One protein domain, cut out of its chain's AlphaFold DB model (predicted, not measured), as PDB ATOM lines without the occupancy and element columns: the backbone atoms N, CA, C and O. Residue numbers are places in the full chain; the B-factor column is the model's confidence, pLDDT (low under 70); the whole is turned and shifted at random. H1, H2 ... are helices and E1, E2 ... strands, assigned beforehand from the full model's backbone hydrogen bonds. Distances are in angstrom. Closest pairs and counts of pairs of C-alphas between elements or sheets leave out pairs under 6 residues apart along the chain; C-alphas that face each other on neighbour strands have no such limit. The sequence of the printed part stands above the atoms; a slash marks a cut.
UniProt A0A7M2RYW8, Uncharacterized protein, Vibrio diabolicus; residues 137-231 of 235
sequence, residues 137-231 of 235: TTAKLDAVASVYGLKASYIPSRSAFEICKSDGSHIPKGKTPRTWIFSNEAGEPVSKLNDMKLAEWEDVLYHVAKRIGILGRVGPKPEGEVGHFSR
ATOM      1  N   THR A 137      53.192  35.562 -57.429       90.94
ATOM      2  CA  THR A 137      54.193  34.492 -57.414       90.94
ATOM      3  C   THR A 137      54.136  33.762 -56.079       90.94
ATOM      4  O   THR A 137      53.704  34.342 -55.080       90.94
ATOM      5  N   THR A 138      54.624  32.522 -56.026       90.94
ATOM      6  CA  THR A 138      54.704  31.744 -54.777       90.94
ATOM      7  C   THR A 138      55.450  32.514 -53.691       90.94
ATOM      8  O   THR A 138      54.950  32.658 -52.587       90.94
ATOM      9  N   ALA A 139      56.577  33.146 -54.040       89.25
ATOM     10  CA  ALA A 139      57.340  33.971 -53.105       89.25
ATOM     11  C   ALA A 139      56.533  35.160 -52.550       89.25
ATOM     12  O   ALA A 139      56.727  35.544 -51.398       89.25
ATOM     13  N   LYS A 140      55.636  35.752 -53.356       90.75
ATOM     14  CA  LYS A 140      54.769  36.831 -52.878       90.75
ATOM     15  C   LYS A 140      53.686  36.319 -51.937       90.75
ATOM     16  O   LYS A 140      53.440  36.931 -50.900       90.75
ATOM     17  N   LEU A 141      53.065  35.202 -52.298       92.81
ATOM     18  CA  LEU A 141      52.045  34.571 -51.474       92.81
ATOM     19  C   LEU A 141      52.626  34.105 -50.132       92.81
ATOM     20  O   LEU A 141      52.051  34.407 -49.092       92.81
ATOM     21  N   ASP A 142      53.797  33.469 -50.142       92.25
ATOM     22  CA  ASP A 142      54.501  33.026 -48.935       92.25
ATOM     23  C   ASP A 142      54.846  34.199 -48.013       92.25
ATOM     24  O   ASP A 142      54.629  34.125 -46.804       92.25
ATOM     25  N   ALA A 143      55.331  35.312 -48.568       91.62
ATOM     26  CA  ALA A 143      55.616  36.515 -47.791       91.62
ATOM     27  C   ALA A 143      54.355  37.065 -47.100       91.62
ATOM     28  O   ALA A 143      54.386  37.334 -45.898       91.62
ATOM     29  N   VAL A 144      53.232  37.173 -47.822       93.62
ATOM     30  CA  VAL A 144      51.949  37.631 -47.253       93.62
ATOM     31  C   VAL A 144      51.389  36.624 -46.241       93.62
ATOM     32  O   VAL A 144      50.895  37.019 -45.191       93.62
ATOM     33  N   ALA A 145      51.493  35.321 -46.493       93.75
ATOM     34  CA  ALA A 145      51.056  34.303 -45.540       93.75
ATOM     35  C   ALA A 145      51.893  34.341 -44.253       93.75
ATOM     36  O   ALA A 145      51.346  34.269 -43.149       93.75
ATOM     37  N   SER A 146      53.207  34.552 -44.380       92.69
ATOM     38  CA  SER A 146      54.124  34.584 -43.242       92.69
ATOM     39  C   SER A 146      53.820  35.719 -42.263       92.69
ATOM     40  O   SER A 146      53.925  35.500 -41.057       92.69
ATOM     41  N   VAL A 147      53.340  36.889 -42.715       92.69
ATOM     42  CA  VAL A 147      52.953  37.968 -41.781       92.69
ATOM     43  C   VAL A 147      51.756  37.620 -40.902       92.69
ATOM     44  O   VAL A 147      51.551  38.242 -39.863       92.69
ATOM     45  N   TYR A 148      51.006  36.589 -41.283       93.56
ATOM     46  CA  TYR A 148      49.870  36.069 -40.535       93.56
ATOM     47  C   TYR A 148      50.152  34.734 -39.837       93.56
ATOM     48  O   TYR A 148      49.229  34.138 -39.286       93.56
ATOM     49  N   GLY A 149      51.405  34.260 -39.841       92.69
ATOM     50  CA  GLY A 149      51.765  32.965 -39.250       92.69
ATOM     51  C   GLY A 149      51.216  31.775 -40.029       92.69
ATOM     52  O   GLY A 149      50.980  30.705 -39.463       92.69
ATOM     53  N   LEU A 150      50.972  31.969 -41.324       94.12
ATOM     54  CA  LEU A 150      50.371  30.993 -42.217       94.12
ATOM     55  C   LEU A 150      51.326  30.624 -43.354       94.12
ATOM     56  O   LEU A 150      52.319  31.300 -43.618       94.12
ATOM     57  N   LYS A 151      50.972  29.551 -44.053       93.19
ATOM     58  CA  LYS A 151      51.533  29.142 -45.339       93.19
ATOM     59  C   LYS A 151      50.381  28.745 -46.258       93.19
ATOM     60  O   LYS A 151      49.450  28.089 -45.798       93.19
ATOM     61  N   ALA A 152      50.454  29.110 -47.535       93.12
ATOM     62  CA  ALA A 152      49.502  28.675 -48.552       93.12
ATOM     63  C   ALA A 152      50.233  27.836 -49.607       93.12
ATOM     64  O   ALA A 152      51.232  28.280 -50.164       93.12
ATOM     65  N   SER A 153      49.776  26.610 -49.854       92.38
ATOM     66  CA  SER A 153      50.420  25.676 -50.789       92.38
ATOM     67  C   SER A 153      49.410  25.139 -51.792       92.38
ATOM     68  O   SER A 153      48.298  24.777 -51.420       92.38
ATOM     69  N   TYR A 154      49.795  25.072 -53.064       92.19
ATOM     70  CA  TYR A 154      48.974  24.420 -54.080       92.19
ATOM     71  C   TYR A 154      49.077  22.900 -53.943       92.19
ATOM     72  O   TYR A 154      50.183  22.364 -53.856       92.19
ATOM     73  N   ILE A 155      47.936  22.211 -53.951       91.12
ATOM     74  CA  ILE A 155      47.839  20.753 -53.858       91.12
ATOM     75  C   ILE A 155      47.282  20.222 -55.189       91.12
ATOM     76  O   ILE A 155      46.062  20.218 -55.385       91.12
ATOM     77  N   PRO A 156      48.146  19.752 -56.113       88.75
ATOM     78  CA  PRO A 156      47.733  19.383 -57.469       88.75
ATOM     79  C   PRO A 156      46.649  18.305 -57.516       88.75
ATOM     80  O   PRO A 156      45.710  18.412 -58.296       88.75
ATOM     81  N   SER A 157      46.726  17.303 -56.632       88.94
ATOM     82  CA  SER A 157      45.752  16.203 -56.563       88.94
ATOM     83  C   SER A 157      44.332  16.650 -56.211       88.94
ATOM     84  O   SER A 157      43.385  15.904 -56.431       88.94
ATOM     85  N   ARG A 158      44.178  17.861 -55.664       83.88
ATOM     86  CA  ARG A 158      42.886  18.468 -55.318       83.88
ATOM     87  C   ARG A 158      42.561  19.691 -56.163       83.88
ATOM     88  O   ARG A 158      41.477  20.238 -56.003       83.88
ATOM     89  N   SER A 159      43.493  20.116 -57.021       87.69
ATOM     90  CA  SER A 159      43.399  21.347 -57.813       87.69
ATOM     91  C   SER A 159      42.947  22.549 -56.973       87.69
ATOM     92  O   SER A 159      42.076  23.310 -57.375       87.69
ATOM     93  N   ALA A 160      43.516  22.673 -55.769       90.06
ATOM     94  CA  ALA A 160      43.116  23.650 -54.763       90.06
ATOM     95  C   ALA A 160      44.322  24.095 -53.936       90.06
ATOM     96  O   ALA A 160      45.342  23.400 -53.865       90.06
ATOM     97  N   PHE A 161      44.188  25.234 -53.262       93.44
ATOM     98  CA  PHE A 161      45.188  25.697 -52.305       93.44
ATOM     99  C   PHE A 161      44.812  25.294 -50.884       93.44
ATOM    100  O   PHE A 161      43.665  25.460 -50.471       93.44
ATOM    101  N   GLU A 162      45.788  24.802 -50.127       92.94
ATOM    102  CA  GLU A 162      45.673  24.545 -48.694       92.94
ATOM    103  C   GLU A 162      46.355  25.662 -47.899       92.94
ATOM    104  O   GLU A 162      47.482  26.058 -48.211       92.94
ATOM    105  N   ILE A 163      45.689  26.144 -46.850       93.94
ATOM    106  CA  ILE A 163      46.252  27.041 -45.844       93.94
ATOM    107  C   ILE A 163      46.576  26.245 -44.577       93.94
ATOM    108  O   ILE A 163      45.687  25.698 -43.917       93.94
ATOM    109  N   CYS A 164      47.847  26.281 -44.193       92.56
ATOM    110  CA  CYS A 164      48.379  25.698 -42.964       92.56
ATOM    111  C   CYS A 164      49.015  26.783 -42.088       92.56
ATOM    112  O   CYS A 164      49.194  27.928 -42.512       92.56
ATOM    113  N   LYS A 165      49.384  26.428 -40.857       91.25
ATOM    114  CA  LYS A 165      50.246  27.290 -40.042       91.25
ATOM    115  C   LYS A 165      51.661  27.339 -40.626       91.25
ATOM    116  O   LYS A 165      52.066  26.461 -41.388       91.25
ATOM    117  N   SER A 166      52.430  28.357 -40.248       88.56
ATOM    118  CA  SER A 166      53.801  28.560 -40.735       88.56
ATOM    119  C   SER A 166      54.765  27.419 -40.389       88.56
ATOM    120  O   SER A 166      55.742  27.222 -41.101       88.56
ATOM    121  N   ASP A 167      54.494  26.664 -39.321       86.31
ATOM    122  CA  ASP A 167      55.245  25.459 -38.929       86.31
ATOM    123  C   ASP A 167      54.891  24.216 -39.773       86.31
ATOM    124  O   ASP A 167      55.421  23.134 -39.541       86.31
ATOM    125  N   GLY A 168      53.987  24.360 -40.747       83.56
ATOM    126  CA  GLY A 168      53.485  23.269 -41.578       83.56
ATOM    127  C   GLY A 168      52.358  22.464 -40.931       83.56
ATOM    128  O   GLY A 168      51.790  21.598 -41.591       83.56
ATOM    129  N   SER A 169      51.984  22.750 -39.679       86.62
ATOM    130  CA  SER A 169      50.883  22.047 -39.025       86.62
ATOM    131  C   SER A 169      49.533  22.424 -39.639       86.62
ATOM    132  O   SER A 169      49.235  23.595 -39.911       86.62
ATOM    133  N   HIS A 170      48.685  21.414 -39.835       87.06
ATOM    134  CA  HIS A 170      47.326  21.629 -40.314       87.06
ATOM    135  C   HIS A 170      46.503  22.403 -39.280       87.06
ATOM    136  O   HIS A 170      46.641  22.244 -38.061       87.06
ATOM    137  N   ILE A 171      45.590  23.232 -39.775       85.81
ATOM    138  CA  ILE A 171      44.596  23.882 -38.930       85.81
ATOM    139  C   ILE A 171      43.545  22.823 -38.541       85.81
ATOM    140  O   ILE A 171      42.967  22.199 -39.432       85.81
ATOM    141  N   PRO A 172      43.271  22.602 -37.238       76.12
ATOM    142  CA  PRO A 172      42.342  21.565 -36.796       76.12
ATOM    143  C   PRO A 172      40.953  21.703 -37.429       76.12
ATOM    144  O   PRO A 172      40.405  22.810 -37.512       76.12
ATOM    145  N   LYS A 173      40.362  20.566 -37.825       70.88
ATOM    146  CA  LYS A 173      38.982  20.502 -38.331       70.88
ATOM    147  C   LYS A 173      38.026  21.172 -37.335       70.88
ATOM    148  O   LYS A 173      38.153  20.987 -36.129       70.88
ATOM    149  N   GLY A 174      37.098  21.981 -37.847       68.50
ATOM    150  CA  GLY A 174      36.125  22.731 -37.041       68.50
ATOM    151  C   GLY A 174      36.569  24.134 -36.612       68.50
ATOM    152  O   GLY A 174      35.714  24.943 -36.271       68.50
ATOM    153  N   LYS A 175      37.866  24.484 -36.690       70.50
ATOM    154  CA  LYS A 175      38.321  25.861 -36.400       70.50
ATOM    155  C   LYS A 175      38.151  26.829 -37.568       70.50
ATOM    156  O   LYS A 175      38.041  28.033 -37.356       70.50
ATOM    157  N   THR A 176      38.144  26.333 -38.804       71.75
ATOM    158  CA  THR A 176      37.842  27.155 -39.980       71.75
ATOM    159  C   THR A 176      37.314  26.294 -41.130       71.75
ATOM    160  O   THR A 176      37.893  25.245 -41.410       71.75
ATOM    161  N   PRO A 177      36.246  26.722 -41.829       65.50
ATOM    162  CA  PRO A 177      35.757  26.041 -43.027       65.50
ATOM    163  C   PRO A 177      36.644  26.285 -44.263       65.50
ATOM    164  O   PRO A 177      36.493  25.594 -45.261       65.50
ATOM    165  N   ARG A 178      37.569  27.257 -44.211       64.88
ATOM    166  CA  ARG A 178      38.388  27.711 -45.352       64.88
ATOM    167  C   ARG A 178      39.866  27.313 -45.234       64.88
ATOM    168  O   ARG A 178      40.741  28.115 -45.540       64.88
ATOM    169  N   THR A 179      40.174  26.109 -44.744       82.81
ATOM    170  CA  THR A 179      41.551  25.577 -44.869       82.81
ATOM    171  C   THR A 179      41.902  25.248 -46.314       82.81
ATOM    172  O   THR A 179      43.075  25.184 -46.652       82.81
ATOM    173  N   TRP A 180      40.890  25.081 -47.159       87.44
ATOM    174  CA  TRP A 180      41.020  24.860 -48.587       87.44
ATOM    175  C   TRP A 180      40.351  26.001 -49.348       87.44
ATOM    176  O   TRP A 180      39.248  26.422 -48.986       87.44
ATOM    177  N   ILE A 181      41.007  26.484 -50.399       89.25
ATOM    178  CA  ILE A 181      40.472  27.484 -51.323       89.25
ATOM    179  C   ILE A 181      40.220  26.782 -52.650       89.25
ATOM    180  O   ILE A 181      41.162  26.427 -53.359       89.25
ATOM    181  N   PHE A 182      38.938  26.569 -52.940       88.19
ATOM    182  CA  PHE A 182      38.454  25.984 -54.192       88.19
ATOM    183  C   PHE A 182      37.896  27.045 -55.142       88.19
ATOM    184  O   PHE A 182      37.949  26.864 -56.353       88.19
ATOM    185  N   SER A 183      37.374  28.145 -54.595       90.50
ATOM    186  CA  SER A 183      36.814  29.259 -55.351       90.50
ATOM    187  C   SER A 183      37.095  30.604 -54.680       90.50
ATOM    188  O   SER A 183      37.343  30.667 -53.469       90.50
ATOM    189  N   ASN A 184      37.076  31.671 -55.479       89.50
ATOM    190  CA  ASN A 184      37.166  33.050 -55.012       89.50
ATOM    191  C   ASN A 184      35.800  33.534 -54.478       89.50
ATOM    192  O   ASN A 184      34.816  32.790 -54.463       89.50
ATOM    193  N   GLU A 185      35.721  34.784 -54.012       85.38
ATOM    194  CA  GLU A 185      34.466  35.330 -53.468       85.38
ATOM    195  C   GLU A 185      33.349  35.466 -54.512       85.38
ATOM    196  O   GLU A 185      32.176  35.418 -54.147       85.38
ATOM    197  N   ALA A 186      33.697  35.571 -55.798       88.56
ATOM    198  CA  ALA A 186      32.746  35.583 -56.908       88.56
ATOM    199  C   ALA A 186      32.232  34.177 -57.283       88.56
ATOM    200  O   ALA A 186      31.353  34.048 -58.132       88.56
ATOM    201  N   GLY A 187      32.750  33.120 -56.648       88.44
ATOM    202  CA  GLY A 187      32.385  31.733 -56.937       88.44
ATOM    203  C   GLY A 187      33.157  31.110 -58.101       88.44
ATOM    204  O   GLY A 187      32.869  29.974 -58.473       88.44
ATOM    205  N   GLU A 188      34.152  31.802 -58.655       91.12
ATOM    206  CA  GLU A 188      34.992  31.282 -59.734       91.12
ATOM    207  C   GLU A 188      36.063  30.338 -59.169       91.12
ATOM    208  O   GLU A 188      36.577  30.582 -58.073       91.12
ATOM    209  N   PRO A 189      36.421  29.256 -59.881       90.81
ATOM    210  CA  PRO A 189      37.389  28.281 -59.392       90.81
ATOM    211  C   PRO A 189      38.794  28.884 -59.246       90.81
ATOM    212  O   PRO A 189      39.259  29.620 -60.112       90.81
ATOM    213  N   VAL A 190      39.497  28.507 -58.174       92.62
ATOM    214  CA  VAL A 190      40.890  28.909 -57.914       92.62
ATOM    215  C   VAL A 190      41.800  27.702 -58.110       92.62
ATOM    216  O   VAL A 190      41.983  26.871 -57.223       92.62
ATOM    217  N   SER A 191      42.383  27.624 -59.300       88.38
ATOM    218  CA  SER A 191      43.263  26.546 -59.760       88.38
ATOM    219  C   SER A 191      44.725  26.984 -59.917       88.38
ATOM    220  O   SER A 191      45.631  26.152 -59.962       88.38
ATOM    221  N   LYS A 192      44.978  28.294 -60.004       90.88
ATOM    222  CA  LYS A 192      46.298  28.905 -60.206       90.88
ATOM    223  C   LYS A 192      46.450  30.147 -59.329       90.88
ATOM    224  O   LYS A 192      45.478  30.774 -58.927       90.88
ATOM    225  N   LEU A 193      47.697  30.550 -59.074       90.94
ATOM    226  CA  LEU A 193      48.016  31.701 -58.212       90.94
ATOM    227  C   LEU A 193      47.342  33.009 -58.647       90.94
ATOM    228  O   LEU A 193      46.958  33.800 -57.790       90.94
ATOM    229  N   ASN A 194      47.231  33.232 -59.960       90.62
ATOM    230  CA  ASN A 194      46.698  34.465 -60.544       90.62
ATOM    231  C   ASN A 194      45.176  34.440 -60.752       90.62
ATOM    232  O   ASN A 194      44.643  35.425 -61.252       90.62
ATOM    233  N   ASP A 195      44.488  33.369 -60.343       91.56
ATOM    234  CA  ASP A 195      43.015  33.341 -60.305       91.56
ATOM    235  C   ASP A 195      42.478  34.264 -59.188       91.56
ATOM    236  O   ASP A 195      41.289  34.560 -59.120       91.56
ATOM    237  N   MET A 196      43.374  34.747 -58.319       91.50
ATOM    238  CA  MET A 196      43.124  35.793 -57.337       91.50
ATOM    239  C   MET A 196      44.256  36.826 -57.367       91.50
ATOM    240  O   MET A 196      45.437  36.494 -57.505       91.50
ATOM    241  N   LYS A 197      43.916  38.098 -57.167       91.88
ATOM    242  CA  LYS A 197      44.875  39.180 -56.925       91.88
ATOM    243  C   LYS A 197      45.545  38.994 -55.566       91.88
ATOM    244  O   LYS A 197      44.971  38.442 -54.629       91.88
ATOM    245  N   LEU A 198      46.749  39.546 -55.398       91.56
ATOM    246  CA  LEU A 198      47.476  39.445 -54.125       91.56
ATOM    247  C   LEU A 198      46.708  40.073 -52.945       91.56
ATOM    248  O   LEU A 198      46.837  39.610 -51.817       91.56
ATOM    249  N   ALA A 199      45.897  41.101 -53.202       91.19
ATOM    250  CA  ALA A 199      45.033  41.707 -52.189       91.19
ATOM    251  C   ALA A 199      43.901  40.770 -51.730       91.19
ATOM    252  O   ALA A 199      43.533  40.798 -50.561       91.19
ATOM    253  N   GLU A 200      43.370  39.934 -52.622       91.62
ATOM    254  CA  GLU A 200      42.342  38.941 -52.281       91.62
ATOM    255  C   GLU A 200      42.964  37.793 -51.482       91.62
ATOM    256  O   GLU A 200      42.415  37.356 -50.473       91.62
ATOM    257  N   TRP A 201      44.169  37.361 -51.871       92.75
ATOM    258  CA  TRP A 201      44.971  36.423 -51.084       92.75
ATOM    259  C   TRP A 201      45.237  36.935 -49.665       92.75
ATOM    260  O   TRP A 201      45.039  36.203 -48.696       92.75
ATOM    261  N   GLU A 202      45.675  38.190 -49.535       93.75
ATOM    262  CA  GLU A 202      45.906  38.844 -48.245       93.75
ATOM    263  C   GLU A 202      44.653  38.829 -47.365       93.75
ATOM    264  O   GLU A 202      44.747  38.490 -46.185       93.75
ATOM    265  N   ASP A 203      43.490  39.140 -47.940       93.12
ATOM    266  CA  ASP A 203      42.225  39.180 -47.213       93.12
ATOM    267  C   ASP A 203      41.807  37.795 -46.697       93.12
ATOM    268  O   ASP A 203      41.506  37.631 -45.508       93.12
ATOM    269  N   VAL A 204      41.904  36.765 -47.545       92.69
ATOM    270  CA  VAL A 204      41.633  35.379 -47.141       92.69
ATOM    271  C   VAL A 204      42.558  34.943 -46.004       92.69
ATOM    272  O   VAL A 204      42.087  34.402 -44.998       92.69
ATOM    273  N   LEU A 205      43.861  35.207 -46.124       93.94
ATOM    274  CA  LEU A 205      44.857  34.837 -45.116       93.94
ATOM    275  C   LEU A 205      44.616  35.563 -43.786       93.94
ATOM    276  O   LEU A 205      44.615  34.923 -42.730       93.94
ATOM    277  N   TYR A 206      44.332  36.867 -43.830       94.12
ATOM    278  CA  TYR A 206      43.970  37.654 -42.652       94.12
ATOM    279  C   TYR A 206      42.742  37.067 -41.944       94.12
ATOM    280  O   TYR A 206      42.754  36.855 -40.726       94.12
ATOM    281  N   HIS A 207      41.680  36.756 -42.692       91.88
ATOM    282  CA  HIS A 207      40.450  36.214 -42.120       91.88
ATOM    283  C   HIS A 207      40.625  34.811 -41.543       91.88
ATOM    284  O   HIS A 207      40.054  34.515 -40.489       91.88
ATOM    285  N   VAL A 208      41.433  33.957 -42.176       91.69
ATOM    286  CA  VAL A 208      41.781  32.645 -41.618       91.69
ATOM    287  C   VAL A 208      42.559  32.813 -40.314       91.69
ATOM    288  O   VAL A 208      42.140  32.255 -39.299       91.69
ATOM    289  N   ALA A 209      43.616  33.632 -40.298       91.88
ATOM    290  CA  ALA A 209      44.427  33.885 -39.104       91.88
ATOM    291  C   ALA A 209      43.608  34.469 -37.942       91.88
ATOM    292  O   ALA A 209      43.772  34.054 -36.789       91.88
ATOM    293  N   LYS A 210      42.678  35.384 -38.250       91.88
ATOM    294  CA  LYS A 210      41.726  35.951 -37.286       91.88
ATOM    295  C   LYS A 210      40.828  34.878 -36.678       91.88
ATOM    296  O   LYS A 210      40.719  34.810 -35.458       91.88
ATOM    297  N   ARG A 211      40.216  34.022 -37.505       89.50
ATOM    298  CA  ARG A 211      39.301  32.960 -37.044       89.50
ATOM    299  C   ARG A 211      39.986  31.943 -36.136       89.50
ATOM    300  O   ARG A 211      39.385  31.493 -35.169       89.50
ATOM    301  N   ILE A 212      41.240  31.601 -36.422       89.56
ATOM    302  CA  ILE A 212      41.991  30.618 -35.628       89.56
ATOM    303  C   ILE A 212      42.755  31.236 -34.445       89.56
ATOM    304  O   ILE A 212      43.405  30.500 -33.703       89.56
ATOM    305  N   GLY A 213      42.674  32.560 -34.260       88.62
ATOM    306  CA  GLY A 213      43.229  33.269 -33.105       88.62
ATOM    307  C   GLY A 213      44.754  33.399 -33.096       88.62
ATOM    308  O   GLY A 213      45.358  33.329 -32.027       88.62
ATOM    309  N   ILE A 214      45.394  33.555 -34.262       89.25
ATOM    310  CA  ILE A 214      46.864  33.671 -34.365       89.25
ATOM    311  C   ILE A 214      47.360  35.028 -34.873       89.25
ATOM    312  O   ILE A 214      48.549  35.170 -35.148       89.25
ATOM    313  N   LEU A 215      46.490  36.036 -34.997       85.62
ATOM    314  CA  LEU A 215      46.928  37.387 -35.361       85.62
ATOM    315  C   LEU A 215      48.046  37.860 -34.414       85.62
ATOM    316  O   LEU A 215      47.934  37.727 -33.198       85.62
ATOM    317  N   GLY A 216      49.136  38.373 -34.988       79.50
ATOM    318  CA  GLY A 216      50.343  38.772 -34.253       79.50
ATOM    319  C   GLY A 216      51.400  37.672 -34.103       79.50
ATOM    320  O   GLY A 216      52.544  37.979 -33.782       79.50
ATOM    321  N   ARG A 217      51.080  36.404 -34.400       84.38
ATOM    322  CA  ARG A 217      52.071  35.318 -34.487       84.38
ATOM    323  C   ARG A 217      52.695  35.299 -35.874       84.38
ATOM    324  O   ARG A 217      52.411  34.421 -36.680       84.38
ATOM    325  N   VAL A 218      53.502  36.312 -36.158       85.94
ATOM    326  CA  VAL A 218      54.241  36.414 -37.417       85.94
ATOM    327  C   VAL A 218      55.144  35.181 -37.566       85.94
ATOM    328  O   VAL A 218      55.831  34.790 -36.623       85.94
ATOM    329  N   GLY A 219      55.101  34.538 -38.732       84.06
ATOM    330  CA  GLY A 219      55.948  33.395 -39.059       84.06
ATOM    331  C   GLY A 219      57.426  33.790 -39.162       84.06
ATOM    332  O   GLY A 219      57.760  34.974 -39.115       84.06
ATOM    333  N   PRO A 220      58.348  32.829 -39.322       84.75
ATOM    334  CA  PRO A 220      59.744  33.161 -39.569       84.75
ATOM    335  C   PRO A 220      59.896  33.910 -40.900       84.75
ATOM    336  O   PRO A 220      59.194  33.641 -41.878       84.75
ATOM    337  N   LYS A 221      60.826  34.867 -40.938       84.38
ATOM    338  CA  LYS A 221      61.245  35.507 -42.192       84.38
ATOM    339  C   LYS A 221      62.057  34.509 -43.028       84.38
ATOM    340  O   LYS A 221      62.721  33.652 -42.443       84.38
ATOM    341  N   PRO A 222      62.066  34.636 -44.365       80.38
ATOM    342  CA  PRO A 222      62.979  33.862 -45.194       80.38
ATOM    343  C   PRO A 222      64.444  34.140 -44.827       80.38
ATOM    344  O   PRO A 222      64.806  35.265 -44.475       80.38
ATOM    345  N   GLU A 223      65.286  33.115 -44.931       83.31
ATOM    346  CA  GLU A 223      66.716  33.227 -44.646       83.31
ATOM    347  C   GLU A 223      67.391  34.263 -45.563       83.31
ATOM    348  O   GLU A 223      67.084  34.355 -46.754       83.31
ATOM    349  N   GLY A 224      68.287  35.074 -44.991       83.19
ATOM    350  CA  GLY A 224      68.997  36.144 -45.701       83.19
ATOM    351  C   GLY A 224      68.191  37.429 -45.946       83.19
ATOM    352  O   GLY A 224      68.743  38.389 -46.482       83.19
ATOM    353  N   GLU A 225      66.920  37.489 -45.540       85.94
ATOM    354  CA  GLU A 225      66.063  38.668 -45.715       85.94
ATOM    355  C   GLU A 225      65.941  39.501 -44.426       85.94
ATOM    356  O   GLU A 225      65.901  38.977 -43.311       85.94
ATOM    357  N   VAL A 226      65.825  40.827 -44.567       85.50
ATOM    358  CA  VAL A 226      65.642  41.748 -43.424       85.50
ATOM    359  C   VAL A 226      64.188  41.739 -42.930       85.50
ATOM    360  O   VAL A 226      63.927  41.797 -41.724       85.50
ATOM    361  N   GLY A 227      63.233  41.613 -43.854       86.38
ATOM    362  CA  GLY A 227      61.793  41.581 -43.619       86.38
ATOM    363  C   GLY A 227      61.074  40.589 -44.536       86.38
ATOM    364  O   GLY A 227      61.633  40.086 -45.507       86.38
ATOM    365  N   HIS A 228      59.800  40.324 -44.244       89.44
ATOM    366  CA  HIS A 228      58.980  39.359 -44.994       89.44
ATOM    367  C   HIS A 228      58.837  39.716 -46.477       89.44
ATOM    368  O   HIS A 228      58.754  38.832 -47.324       89.44
ATOM    369  N   PHE A 229      58.852  41.011 -46.800       90.62
ATOM    370  CA  PHE A 229      58.655  41.517 -48.158       90.62
ATOM    371  C   PHE A 229      59.944  42.038 -48.786       90.62
ATOM    372  O   PHE A 229      59.886  42.727 -49.803       90.62
ATOM    373  N   SER A 230      61.117  41.745 -48.222       88.44
ATOM    374  CA  SER A 230      62.389  42.255 -48.751       88.44
ATOM    375  C   SER A 230      62.606  41.895 -50.230       88.44
ATOM    376  O   SER A 230      63.127  42.713 -50.989       88.44
ATOM    377  N   ARG A 231      62.078  40.753 -50.690       83.88
ATOM    378  CA  ARG A 231      62.083  40.331 -52.107       83.88
ATOM    379  C   ARG A 231      61.220  41.188 -53.036       83.88
ATOM    380  O   ARG A 231      61.363  41.105 -54.250       83.88
TER     381      ARG A 231
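What this domain is: This is residues 137 to 231 of the 235 residues of an uncharacterized protein of Vibrio diabolicus (UniProt A0A7M2RYW8). Little of this domain is regular structure: helices H1 and H2 lie side by side, the hairpin E1 and E2 covers one side of them, and long loops make up much of the rest. The 95 printed residues run H1, E1, E2, H2, a mixed class with 35 residues in named elements and one antiparallel sheet, E1 - E2. The whole is compact, radius of gyration of the C-alphas 12.7 A, spanning 37 by 28 by 23 A.

How they stand to each other: Start at H1, residues 138 to 146; its closest C-alphas to E1, residues 150 to 155, are Ala 145 and Lys 151, 5.2 A. E1 and E2, residues 160 to 165, form an antiparallel hairpin; find N 153 and O 162 within hydrogen-bond range, 2.9 A. H2, residues 198 to 211, touches H1, closest C-alphas Leu 205 and Ala 145, 6.2 A. They run the same way at a shallow tilt of 31 degrees. In H1 and H2 every O i to N i+4 pair is within hydrogen-bond range.

Where its parts are: Find C-alpha 138 at (54.704, 31.744, -54.777), where H1 begins, 11.9 A long. E1 measures 15.7 A and E2 16.8 A. H2, 20.0 A, ends at C-alpha 211, (39.301, 32.960, -37.044).

The domain as a whole: The printed part has no cut. The link E2 to H2 is long, 32 residues. Residues 174 and 177 to 178 have pLDDT under 70.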